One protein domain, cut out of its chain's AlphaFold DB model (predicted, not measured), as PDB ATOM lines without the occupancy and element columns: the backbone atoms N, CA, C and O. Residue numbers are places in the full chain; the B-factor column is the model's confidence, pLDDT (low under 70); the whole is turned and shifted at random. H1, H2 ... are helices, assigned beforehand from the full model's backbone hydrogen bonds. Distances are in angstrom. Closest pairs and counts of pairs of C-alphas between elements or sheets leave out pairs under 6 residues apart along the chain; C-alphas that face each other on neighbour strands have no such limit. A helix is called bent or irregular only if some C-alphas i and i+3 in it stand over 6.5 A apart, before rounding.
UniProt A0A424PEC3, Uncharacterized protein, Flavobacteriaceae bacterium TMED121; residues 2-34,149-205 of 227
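AT A GLANCE: This is residues 2 to 34 and 149 to 205 of the 227 residues of an uncharacterized protein of Flavobacteriaceae bacterium TMED121 (UniProt A0A424PEC3). What shape do these atoms make? They make a rod of helices: the long H4 runs along most of its length, the bent H3 folds back along H4, and H2 packs on the arm H3a and on residues 196 to 204 of H4. The short H1 packs on H3b near the end of the rod where the link from H3 to H4 lies. What is it built of, and how large is it? The printed part has 90 residues with four named helices, in the order H1, H2, H3, H4, and no named strand, and the class is all helix. It is only just compact, close to loose, with a radius of gyration of the C-alphas of 14.5 A and spans of 46 by 22 by 17 A.

HOW THE PARTS SIT: What does the first helix touch? H1, residues 2 to 7, touches residues 162 to 167 of H3b, an arm of residues 162 to 173; the closest C-alphas, of Pro 2 and Thr 166, are 6.1 A apart. H1 only just touches H4, residues 179 to 204, with 3 pairs of C-alphas within 8 A, the closest being Pro 2 and Tyr 183 at 6.3 A. What does the second helix touch? H2, residues 17 to 34, touches H3a, residues 149 to 159, opposite ways at a steep tilt of 45 degrees, with C-alphas 27 and 154 closest at 6.1 A. It touches H4 the same way at a shallow tilt of 29 degrees, with C-alphas 31 and 200 closest at 4.9 A. How do the two arms meet the last helix? H3a touches H4 at a shallow tilt of 17 degrees, opposite ways, with C-alphas 158 and 193 closest at 6.7 A. H3b and H4 form a helical hairpin at a steep tilt of 40 degrees, with C-alphas 170 and 182 closest at 6.6 A. Are the helix backbones complete? Every O i to N i+4 pair is within hydrogen-bond range in H1, H3a and H4, against 13 of 14 in H2 and 6 of 8 in H3b.

IN THESE COORDINATES: Where do the first helices lie? H1 begins at C-alpha 2 (10.655, 11.102, 29.902) and is 8.6 A long; H2 is 25.4 A long. Is any helix bent? H3, residues 149 to 173, was assigned as one helix by its hydrogen bonds but is bent, with C-alphas 159 and 162 6.8 A apart; H3a is 15.7 A and H3b 15.5 A long, at a steep tilt of 46 degrees. Where does the last helix end? H4, 38.1 A long, ends at C-alpha 204 (0.790, 19.697, 0.046).

THE WHOLE: Where is the cut? Residues 35 to 148 are not printed, and C-alphas 34 and 149 are 14.0 A apart across it. Is any link long, or confidence low? The link from H3 to H4 is tight and that from H1 to H2 is short; the mean pLDDT of the printed part is 89.6, and no printed residue is under 70.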
ATOM      1  N   PRO A   2      10.730  12.238  28.969       85.88
ATOM      2  CA  PRO A   2      10.655  11.102  29.902       85.88
ATOM      3  C   PRO A   2      11.697  11.140  31.022       85.88
ATOM      4  O   PRO A   2      11.338  10.962  32.175       85.88
ATOM      5  N   PHE A   3      12.948  11.492  30.703       89.00
ATOM      6  CA  PHE A   3      14.005  11.686  31.704       89.00
ATOM      7  C   PHE A   3      13.622  12.692  32.796       89.00
ATOM      8  O   PHE A   3      13.674  12.366  33.973       89.00
ATOM      9  N   LEU A   4      13.166  13.885  32.398       90.00
ATOM     10  CA  LEU A   4      12.752  14.933  33.334       90.00
ATOM     11  C   LEU A   4      11.542  14.499  34.171       90.00
ATOM     12  O   LEU A   4      11.470  14.814  35.349       90.00
ATOM     13  N   ALA A   5      10.596  13.771  33.574       89.81
ATOM     14  CA  ALA A   5       9.415  13.306  34.291       89.81
ATOM     15  C   ALA A   5       9.758  12.267  35.372       89.81
ATOM     16  O   ALA A   5       9.174  12.318  36.447       89.81
ATOM     17  N   PHE A   6      10.715  11.368  35.117       89.06
ATOM     18  CA  PHE A   6      11.203  10.436  36.137       89.06
ATOM     19  C   PHE A   6      12.043  11.141  37.211       89.06
ATOM     20  O   PHE A   6      11.786  10.938  38.389       89.06
ATOM     21  N   GLU A   7      12.981  12.011  36.824       90.12
ATOM     22  CA  GLU A   7      13.877  12.709  37.767       90.12
ATOM     23  C   GLU A   7      13.118  13.597  38.765       90.12
ATOM     24  O   GLU A   7      13.467  13.667  39.938       90.12
ATOM     25  N   PHE A   8      12.067  14.276  38.302       91.06
ATOM     26  CA  PHE A   8      11.240  15.150  39.137       91.06
ATOM     27  C   PHE A   8       9.977  14.464  39.680       91.06
ATOM     28  O   PHE A   8       9.103  15.153  40.205       91.06
ATOM     29  N   GLU A   9       9.846  13.142  39.514       88.81
ATOM     30  CA  GLU A   9       8.678  12.354  39.943       88.81
ATOM     31  C   GLU A   9       7.332  12.942  39.460       88.81
ATOM     32  O   GLU A   9       6.314  12.933  40.152       88.81
ATOM     33  N   ILE A  10       7.309  13.469  38.231       87.50
ATOM     34  CA  ILE A  10       6.128  14.098  37.632       87.50
ATOM     35  C   ILE A  10       5.276  13.023  36.957       87.50
ATOM     36  O   ILE A  10       5.507  12.640  35.807       87.50
ATOM     37  N   PHE A  11       4.228  12.582  37.647       88.25
ATOM     38  CA  PHE A  11       3.192  11.710  37.097       88.25
ATOM     39  C   PHE A  11       1.811  12.123  37.614       88.25
ATOM     40  O   PHE A  11       1.620  12.433  38.786       88.25
ATOM     41  N   TYR A  12       0.812  12.136  36.732       88.75
ATOM     42  CA  TYR A  12      -0.553  12.530  37.081       88.75
ATOM     43  C   TYR A  12      -1.578  11.797  36.220       88.75
ATOM     44  O   TYR A  12      -1.282  11.341  35.113       88.75
ATOM     45  N   HIS A  13      -2.808  11.717  36.718       86.75
ATOM     46  CA  HIS A  13      -3.925  11.126  35.997       86.75
ATOM     47  C   HIS A  13      -4.722  12.222  35.277       86.75
ATOM     48  O   HIS A  13      -5.529  12.919  35.890       86.75
ATOM     49  N   ILE A  14      -4.502  12.366  33.968       85.00
ATOM     50  CA  ILE A  14      -5.314  13.213  33.084       85.00
ATOM     51  C   ILE A  14      -5.992  12.328  32.039       85.00
ATOM     52  O   ILE A  14      -5.396  11.379  31.525       85.00
ATOM     53  N   ASP A  15      -7.243  12.647  31.708       83.69
ATOM     54  CA  ASP A  15      -7.898  12.038  30.557       83.69
ATOM     55  C   ASP A  15      -7.271  12.566  29.257       83.69
ATOM     56  O   ASP A  15      -7.396  13.736  28.890       83.69
ATOM     57  N   LEU A  16      -6.585  11.671  28.551       82.88
ATOM     58  CA  LEU A  16      -5.890  11.972  27.303       82.88
ATOM     59  C   LEU A  16      -6.844  12.156  26.124       82.88
ATOM     60  O   LEU A  16      -6.395  12.553  25.049       82.88
ATOM     61  N   THR A  17      -8.138  11.874  26.292       86.38
ATOM     62  CA  THR A  17      -9.132  11.925  25.216       86.38
ATOM     63  C   THR A  17      -9.225  13.315  24.595       86.38
ATOM     64  O   THR A  17      -9.148  13.445  23.374       86.38
ATOM     65  N   LEU A  18      -9.314  14.366  25.417       82.38
ATOM     66  CA  LEU A  18      -9.432  15.746  24.932       82.38
ATOM     67  C   LEU A  18      -8.190  16.181  24.142       82.38
ATOM     68  O   LEU A  18      -8.304  16.783  23.076       82.38
ATOM     69  N   ILE A  19      -7.006  15.841  24.650       83.06
ATOM     70  CA  ILE A  19      -5.729  16.181  24.015       83.06
ATOM     71  C   ILE A  19      -5.576  15.395  22.719       83.06
ATOM     72  O   ILE A  19      -5.279  15.974  21.683       83.06
ATOM     73  N   SER A  20      -5.855  14.094  22.744       83.75
ATOM     74  CA  SER A  20      -5.787  13.246  21.554       83.75
ATOM     75  C   SER A  20      -6.729  13.753  20.464       83.75
ATOM     76  O   SER A  20      -6.328  13.828  19.308       83.75
ATOM     77  N   LEU A  21      -7.946  14.179  20.821       88.12
ATOM     78  CA  LEU A  21      -8.875  14.801  19.878       88.12
ATOM     79  C   LEU A  21      -8.304  16.104  19.305       88.12
ATOM     80  O   LEU A  21      -8.344  16.291  18.092       88.12
ATOM     81  N   ALA A  22      -7.737  16.969  20.150       86.94
ATOM     82  CA  ALA A  22      -7.144  18.235  19.725       86.94
ATOM     83  C   ALA A  22      -5.989  18.053  18.725       86.94
ATOM     84  O   ALA A  22      -5.826  18.890  17.847       86.94
ATOM     85  N   ILE A  23      -5.223  16.958  18.800       87.38
ATOM     86  CA  ILE A  23      -4.115  16.688  17.866       87.38
ATOM     87  C   ILE A  23      -4.593  15.917  16.633       87.38
ATOM     88  O   ILE A  23      -4.368  16.333  15.496       87.38
ATOM     89  N   ILE A  24      -5.257  14.782  16.856       89.38
ATOM     90  CA  ILE A  24      -5.594  13.826  15.798       89.38
ATOM     91  C   ILE A  24      -6.598  14.439  14.828       89.38
ATOM     92  O   ILE A  24      -6.455  14.267  13.619       89.38
ATOM     93  N   PHE A  25      -7.609  15.157  15.325       90.50
ATOM     94  CA  PHE A  25      -8.661  15.688  14.464       90.50
ATOM     95  C   PHE A  25      -8.085  16.692  13.447       90.50
ATOM     96  O   PHE A  25      -8.159  16.397  12.252       90.50
ATOM     97  N   PRO A  26      -7.427  17.799  13.845       90.56
ATOM     98  CA  PRO A  26      -6.808  18.739  12.905       90.56
ATOM     99  C   PRO A  26      -5.821  18.088  11.932       90.56
ATOM    100  O   PRO A  26      -5.866  18.393  10.739       90.56
ATOM    101  N   LEU A  27      -5.005  17.141  12.406       91.38
ATOM    102  CA  LEU A  27      -4.054  16.413  11.566       91.38
ATOM    103  C   LEU A  27      -4.764  15.601  10.472       91.38
ATOM    104  O   LEU A  27      -4.418  15.701   9.297       91.38
ATOM    105  N   VAL A  28      -5.821  14.860  10.818       91.81
ATOM    106  CA  VAL A  28      -6.620  14.097   9.843       91.81
ATOM    107  C   VAL A  28      -7.298  15.020   8.826       91.81
ATOM    108  O   VAL A  28      -7.351  14.688   7.637       91.81
ATOM    109  N   PHE A  29      -7.808  16.183   9.247       90.88
ATOM    110  CA  PHE A  29      -8.377  17.170   8.318       90.88
ATOM    111  C   PHE A  29      -7.330  17.725   7.359       90.88
ATOM    112  O   PHE A  29      -7.608  17.844   6.164       90.88
ATOM    113  N   ALA A  30      -6.138  18.027   7.862       90.12
ATOM    114  CA  ALA A  30      -5.050  18.546   7.057       90.12
ATOM    115  C   ALA A  30      -4.560  17.506   6.032       90.12
ATOM    116  O   ALA A  30      -4.473  17.827   4.846       90.12
ATOM    117  N   ILE A  31      -4.380  16.239   6.436       91.06
ATOM    118  CA  ILE A  31      -4.025  15.127   5.531       91.06
ATOM    119  C   ILE A  31      -5.079  14.966   4.432       91.06
ATOM    120  O   ILE A  31      -4.754  14.909   3.248       91.06
ATOM    121  N   ARG A  32      -6.368  14.947   4.797       91.75
ATOM    122  CA  ARG A  32      -7.465  14.867   3.818       91.75
ATOM    123  C   ARG A  32      -7.473  16.052   2.857       91.75
ATOM    124  O   ARG A  32      -7.775  15.875   1.676       91.75
ATOM    125  N   GLY A  33      -7.166  17.249   3.352       91.12
ATOM    126  CA  GLY A  33      -7.031  18.457   2.544       91.12
ATOM    127  C   GLY A  33      -5.911  18.337   1.511       91.12
ATOM    128  O   GLY A  33      -6.160  18.561   0.326       91.12
ATOM    129  N   ALA A  34      -4.722  17.918   1.949       89.88
ATOM    130  CA  ALA A  34      -3.559  17.699   1.091       89.88
ATOM    131  C   ALA A  34      -3.827  16.607   0.039       89.88
ATOM    132  O   ALA A  34      -3.677  16.848  -1.158       89.88
ATOM    133  N   SER A 149      -2.313  28.188   8.936       86.50
ATOM    134  CA  SER A 149      -2.716  28.218  10.345       86.50
ATOM    135  C   SER A 149      -3.000  26.829  10.920       86.50
ATOM    136  O   SER A 149      -2.595  26.549  12.046       86.50
ATOM    137  N   LEU A 150      -3.642  25.943  10.152       85.50
ATOM    138  CA  LEU A 150      -3.957  24.586  10.604       85.50
ATOM    139  C   LEU A 150      -2.685  23.740  10.740       85.50
ATOM    140  O   LEU A 150      -2.528  23.002  11.706       85.50
ATOM    141  N   LYS A 151      -1.739  23.905   9.810       86.00
ATOM    142  CA  LYS A 151      -0.437  23.232   9.855       86.00
ATOM    143  C   LYS A 151       0.399  23.705  11.048       86.00
ATOM    144  O   LYS A 151       0.980  22.880  11.753       86.00
ATOM    145  N   ALA A 152       0.434  25.014  11.299       89.88
ATOM    146  CA  ALA A 152       1.116  25.582  12.461       89.88
ATOM    147  C   ALA A 152       0.500  25.081  13.776       89.88
ATOM    148  O   ALA A 152       1.227  24.699  14.690       89.88
ATOM    149  N   TYR A 153      -0.834  25.011  13.838       91.19
ATOM    150  CA  TYR A 153      -1.553  24.428  14.966       91.19
ATOM    151  C   TYR A 153      -1.114  22.976  15.218       91.19
ATOM    152  O   TYR A 153      -0.682  22.665  16.325       91.19
ATOM    153  N   CYS A 154      -1.142  22.102  14.202       90.88
ATOM    154  CA  CYS A 154      -0.726  20.703  14.357       90.88
ATOM    155  C   CYS A 154       0.710  20.585  14.889       90.88
ATOM    156  O   CYS A 154       0.955  19.819  15.816       90.88
ATOM    157  N   LEU A 155       1.642  21.377  14.351       92.00
ATOM    158  CA  LEU A 155       3.051  21.330  14.745       92.00
ATOM    159  C   LEU A 155       3.266  21.723  16.215       92.00
ATOM    160  O   LEU A 155       3.981  21.037  16.941       92.00
ATOM    161  N   ILE A 156       2.612  22.798  16.672       92.50
ATOM    162  CA  ILE A 156       2.676  23.237  18.076       92.50
ATOM    163  C   ILE A 156       2.180  22.125  19.007       92.50
ATOM    164  O   ILE A 156       2.812  21.827  20.020       92.50
ATOM    165  N   PHE A 157       1.061  21.496  18.656       90.88
ATOM    166  CA  PHE A 157       0.465  20.442  19.466       90.88
ATOM    167  C   PHE A 157       1.300  19.159  19.491       90.88
ATOM    168  O   PHE A 157       1.401  18.544  20.552       90.88
ATOM    169  N   ILE A 158       1.938  18.792  18.376       92.62
ATOM    170  CA  ILE A 158       2.907  17.688  18.330       92.62
ATOM    171  C   ILE A 158       4.063  17.971  19.299       92.62
ATOM    172  O   ILE A 158       4.353  17.140  20.146       92.62
ATOM    173  N   TYR A 159       4.636  19.178  19.306       91.75
ATOM    174  CA  TYR A 159       5.727  19.492  20.239       91.75
ATOM    175  C   TYR A 159       5.318  19.533  21.718       91.75
ATOM    176  O   TYR A 159       6.126  19.222  22.595       91.75
ATOM    177  N   ILE A 160       4.075  19.914  22.024       91.00
ATOM    178  CA  ILE A 160       3.555  19.911  23.401       91.00
ATOM    179  C   ILE A 160       3.208  18.487  23.863       91.00
ATOM    180  O   ILE A 160       3.263  18.199  25.063       91.00
ATOM    181  N   PHE A 161       2.880  17.585  22.935       91.31
ATOM    182  CA  PHE A 161       2.367  16.249  23.230       91.31
ATOM    183  C   PHE A 161       3.249  15.445  24.200       91.31
ATOM    184  O   PHE A 161       2.706  15.001  25.216       91.31
ATOM    185  N   PRO A 162       4.581  15.316  24.017       91.25
ATOM    186  CA  PRO A 162       5.427  14.577  24.951       91.25
ATOM    187  C   PRO A 162       5.361  15.102  26.384       91.25
ATOM    188  O   PRO A 162       5.411  14.309  27.322       91.25
ATOM    189  N   THR A 163       5.239  16.416  26.570       90.19
ATOM    190  CA  THR A 163       5.183  17.045  27.896       90.19
ATOM    191  C   THR A 163       3.929  16.632  28.651       90.19
ATOM    192  O   THR A 163       4.003  16.352  29.843       90.19
ATOM    193  N   VAL A 164       2.787  16.550  27.964       89.88
ATOM    194  CA  VAL A 164       1.512  16.229  28.617       89.88
ATOM    195  C   VAL A 164       1.255  14.724  28.683       89.88
ATOM    196  O   VAL A 164       0.702  14.237  29.666       89.88
ATOM    197  N   TYR A 165       1.676  13.984  27.655       90.94
ATOM    198  CA  TYR A 165       1.438  12.548  27.514       90.94
ATOM    199  C   TYR A 165       2.350  11.711  28.422       90.94
ATOM    200  O   TYR A 165       1.891  10.739  29.022       90.94
ATOM    201  N   THR A 166       3.617  12.111  28.590       92.44
ATOM    202  CA  THR A 166       4.610  11.361  29.384       92.44
ATOM    203  C   THR A 166       4.170  11.126  30.839       92.44
ATOM    204  O   THR A 166       4.134   9.962  31.241       92.44
ATOM    205  N   PRO A 167       3.773  12.148  31.628       91.94
ATOM    206  CA  PRO A 167       3.376  11.948  33.028       91.94
ATOM    207  C   PRO A 167       2.167  11.021  33.192       91.94
ATOM    208  O   PRO A 167       2.069  10.270  34.162       91.94
ATOM    209  N   THR A 168       1.237  11.051  32.234       90.62
ATOM    210  CA  THR A 168       0.060  10.177  32.249       90.62
ATOM    211  C   THR A 168       0.402   8.739  31.884       90.62
ATOM    212  O   THR A 168      -0.181   7.813  32.444       90.62
ATOM    213  N   ILE A 169       1.358   8.524  30.979       90.94
ATOM    214  CA  ILE A 169       1.849   7.183  30.657       90.94
ATOM    215  C   ILE A 169       2.620   6.579  31.829       90.94
ATOM    216  O   ILE A 169       2.386   5.415  32.143       90.94
ATOM    217  N   ILE A 170       3.447   7.359  32.533       92.12
ATOM    218  CA  ILE A 170       4.117   6.901  33.762       92.12
ATOM    219  C   ILE A 170       3.081   6.483  34.811       92.12
ATOM    220  O   ILE A 170       3.190   5.397  35.370       92.12
ATOM    221  N   ASN A 171       2.034   7.288  35.026       90.38
ATOM    222  CA  ASN A 171       0.955   6.950  35.959       90.38
ATOM    223  C   ASN A 171       0.239   5.639  35.566       90.38
ATOM    224  O   ASN A 171       0.023   4.777  36.413       90.38
ATOM    225  N   LYS A 172      -0.080   5.454  34.276       88.19
ATOM    226  CA  LYS A 172      -0.782   4.258  33.775       88.19
ATOM    227  C   LYS A 172       0.063   2.988  33.791       88.19
ATOM    228  O   LYS A 172      -0.473   1.917  34.053       88.19
ATOM    229  N   ILE A 173       1.342   3.091  33.441       88.44
ATOM    230  CA  ILE A 173       2.265   1.952  33.447       88.44
ATOM    231  C   ILE A 173       2.656   1.620  34.885       88.44
ATOM    232  O   ILE A 173       2.798   0.451  35.207       88.44
ATOM    233  N   GLY A 174       2.773   2.616  35.757       85.06
ATOM    234  CA  GLY A 174       3.310   2.476  37.104       85.06
ATOM    235  C   GLY A 174       4.787   2.857  37.139       85.06
ATOM    236  O   GLY A 174       5.554   2.503  36.243       85.06
ATOM    237  N   TYR A 175       5.172   3.592  38.181       84.31
ATOM    238  CA  TYR A 175       6.520   4.144  38.330       84.31
ATOM    239  C   TYR A 175       7.594   3.055  38.490       84.31
ATOM    240  O   TYR A 175       8.670   3.170  37.918       84.31
ATOM    241  N   ASP A 176       7.266   1.957  39.178       83.69
ATOM    242  CA  ASP A 176       8.203   0.863  39.480       83.69
ATOM    243  C   ASP A 176       8.492  -0.070  38.290       83.69
ATOM    244  O   ASP A 176       9.324  -0.976  38.376       83.69
ATOM    245  N   ASN A 177       7.788   0.111  37.172       87.12
ATOM    246  CA  ASN A 177       8.006  -0.687  35.973       87.12
ATOM    247  C   ASN A 177       9.256  -0.230  35.206       87.12
ATOM    248  O   ASN A 177       9.681   0.919  35.323       87.12
ATOM    249  N   PRO A 178       9.844  -1.096  34.356       89.50
ATOM    250  CA  PRO A 178      11.046  -0.747  33.610       89.50
ATOM    251  C   PRO A 178      10.852   0.533  32.791       89.50
ATOM    252  O   PRO A 178      10.076   0.554  31.831       89.50
ATOM    253  N   HIS A 179      11.611   1.584  33.124       90.56
ATOM    254  CA  HIS A 179      11.482   2.901  32.489       90.56
ATOM    255  C   HIS A 179      11.589   2.825  30.956       90.56
ATOM    256  O   HIS A 179      10.935   3.591  30.248       90.56
ATOM    257  N   ASN A 180      12.361   1.861  30.434       90.50
ATOM    258  CA  ASN A 180      12.530   1.582  29.003       90.50
ATOM    259  C   ASN A 180      11.199   1.461  28.242       90.50
ATOM    260  O   ASN A 180      11.122   1.890  27.092       90.50
ATOM    261  N   ILE A 181      10.152   0.916  28.869       90.81
ATOM    262  CA  ILE A 181       8.828   0.768  28.247       90.81
ATOM    263  C   ILE A 181       8.205   2.147  28.000       90.81
ATOM    264  O   ILE A 181       7.731   2.423  26.897       90.81
ATOM    265  N   THR A 182       8.267   3.042  28.988       91.38
ATOM    266  CA  THR A 182       7.804   4.430  28.856       91.38
ATOM    267  C   THR A 182       8.577   5.159  27.764       91.38
ATOM    268  O   THR A 182       7.964   5.750  26.879       91.38
ATOM    269  N   TYR A 183       9.914   5.083  27.768       92.75
ATOM    270  CA  TYR A 183      10.731   5.699  26.716       92.75
ATOM    271  C   TYR A 183      10.327   5.209  25.326       92.75
ATOM    272  O   TYR A 183      10.117   6.026  24.430       92.75
ATOM    273  N   PHE A 184      10.167   3.896  25.159       94.38
ATOM    274  CA  PHE A 184       9.762   3.298  23.893       94.38
ATOM    275  C   PHE A 184       8.400   3.815  23.416       94.38
ATOM    276  O   PHE A 184       8.285   4.247  22.271       94.38
ATOM    277  N   ILE A 185       7.384   3.833  24.285       92.25
ATOM    278  CA  ILE A 185       6.032   4.292  23.930       92.25
ATOM    279  C   ILE A 185       6.034   5.764  23.520       92.25
ATOM    280  O   ILE A 185       5.398   6.119  22.527       92.25
ATOM    281  N   ILE A 186       6.755   6.623  24.247       92.81
ATOM    282  CA  ILE A 186       6.821   8.054  23.929       92.81
ATOM    283  C   ILE A 186       7.543   8.281  22.600       92.81
ATOM    284  O   ILE A 186       7.028   9.007  21.754       92.81
ATOM    285  N   ILE A 187       8.683   7.619  22.379       94.38
ATOM    286  CA  ILE A 187       9.433   7.717  21.118       94.38
ATOM    287  C   ILE A 187       8.587   7.220  19.942       94.38
ATOM    288  O   ILE A 187       8.515   7.894  18.919       94.38
ATOM    289  N   LEU A 188       7.923   6.069  20.083       95.25
ATOM    290  CA  LEU A 188       7.074   5.505  19.036       95.25
ATOM    291  C   LEU A 188       5.891   6.427  18.710       95.25
ATOM    292  O   LEU A 188       5.583   6.644  17.542       95.25
ATOM    293  N   SER A 189       5.242   6.981  19.734       92.00
ATOM    294  CA  SER A 189       4.091   7.871  19.555       92.00
ATOM    295  C   SER A 189       4.489   9.170  18.854       92.00
ATOM    296  O   SER A 189       3.811   9.596  17.919       92.00
ATOM    297  N   GLU A 190       5.624   9.753  19.243       93.06
ATOM    298  CA  GLU A 190       6.171  10.951  18.602       93.06
ATOM    299  C   GLU A 190       6.576  10.674  17.152       93.06
ATOM    300  O   GLU A 190       6.243  11.444  16.252       93.06
ATOM    301  N   PHE A 191       7.222   9.529  16.908       95.50
ATOM    302  CA  PHE A 191       7.583   9.085  15.566       95.50
ATOM    303  C   PHE A 191       6.356   8.971  14.652       95.50
ATOM    304  O   PHE A 191       6.397   9.425  13.509       95.50
ATOM    305  N   ILE A 192       5.252   8.403  15.144       94.00
ATOM    306  CA  ILE A 192       4.008   8.293  14.372       94.00
ATOM    307  C   ILE A 192       3.454   9.685  14.038       94.00
ATOM    308  O   ILE A 192       3.131   9.949  12.879       94.00
ATOM    309  N   LEU A 193       3.362  10.583  15.025       93.31
ATOM    310  CA  LEU A 193       2.799  11.921  14.831       93.31
ATOM    311  C   LEU A 193       3.620  12.760  13.847       93.31
ATOM    312  O   LEU A 193       3.048  13.343  12.923       93.31
ATOM    313  N   ILE A 194       4.948  12.783  13.994       94.31
ATOM    314  CA  ILE A 194       5.814  13.544  13.087       94.31
ATOM    315  C   ILE A 194       5.824  12.942  11.678       94.31
ATOM    316  O   ILE A 194       5.817  13.681  10.698       94.31
ATOM    317  N   SER A 195       5.756  11.612  11.551       93.38
ATOM    318  CA  SER A 195       5.671  10.950  10.244       93.38
ATOM    319  C   SER A 195       4.384  11.325   9.512       93.38
ATOM    320  O   SER A 195       4.423  11.667   8.333       93.38
ATOM    321  N   LEU A 196       3.243  11.321  10.208       92.19
ATOM    322  CA  LEU A 196       1.961  11.731   9.630       92.19
ATOM    323  C   LEU A 196       1.952  13.211   9.228       92.19
ATOM    324  O   LEU A 196       1.421  13.553   8.171       92.19
ATOM    325  N   TYR A 197       2.562  14.074  10.040       92.31
ATOM    326  CA  TYR A 197       2.741  15.486   9.708       92.31
ATOM    327  C   TYR A 197       3.613  15.678   8.459       92.31
ATOM    328  O   TYR A 197       3.265  16.464   7.581       92.31
ATOM    329  N   ASN A 198       4.707  14.926   8.332       90.19
ATOM    330  CA  ASN A 198       5.589  15.000   7.167       90.19
ATOM    331  C   ASN A 198       4.908  14.491   5.891       90.19
ATOM    332  O   ASN A 198       5.037  15.119   4.845       90.19
ATOM    333  N   ILE A 199       4.138  13.398   5.973       89.00
ATOM    334  CA  ILE A 199       3.345  12.898   4.837       89.00
ATOM    335  C   ILE A 199       2.355  13.969   4.376       89.00
ATOM    336  O   ILE A 199       2.243  14.238   3.182       89.00
ATOM    337  N   GLN A 200       1.652  14.615   5.313       89.06
ATOM    338  CA  GLN A 200       0.760  15.728   4.990       89.06
ATOM    339  C   GLN A 200       1.498  16.842   4.236       89.06
ATOM    340  O   GLN A 200       0.955  17.372   3.268       89.06
ATOM    341  N   ASP A 201       2.699  17.202   4.691       87.81
ATOM    342  CA  ASP A 201       3.490  18.280   4.102       87.81
ATOM    343  C   ASP A 201       3.947  17.956   2.677       87.81
ATOM    344  O   ASP A 201       3.745  18.750   1.764       87.81
ATOM    345  N   GLN A 202       4.461  16.747   2.452       86.44
ATOM    346  CA  GLN A 202       4.859  16.304   1.114       86.44
ATOM    347  C   GLN A 202       3.672  16.320   0.142       86.44
ATOM    348  O   GLN A 202       3.769  16.836  -0.965       86.44
ATOM    349  N   MET A 203       2.495  15.853   0.571       85.50
ATOM    350  CA  MET A 203       1.292  15.893  -0.271       85.50
ATOM    351  C   MET A 203       0.766  17.311  -0.538       85.50
ATOM    352  O   MET A 203      -0.055  17.507  -1.441       85.50
ATOM    353  N   GLU A 204       1.180  18.306   0.251       84.75
ATOM    354  CA  GLU A 204       0.790  19.697   0.046       84.75
ATOM    355  C   GLU A 204       1.426  20.282  -1.222       84.75
ATOM    356  O   GLU A 204       0.825  21.164  -1.844       84.75
ATOM    357  N   HIS A 205       2.584  19.775  -1.641       86.56
ATOM    358  CA  HIS A 205       3.365  20.305  -2.750       86.56
ATOM    359  C   HIS A 205       3.415  19.341  -3.947       86.56
ATOM    360  O   HIS A 205       4.461  18.820  -4.290       86.56
TER     361      HIS A 205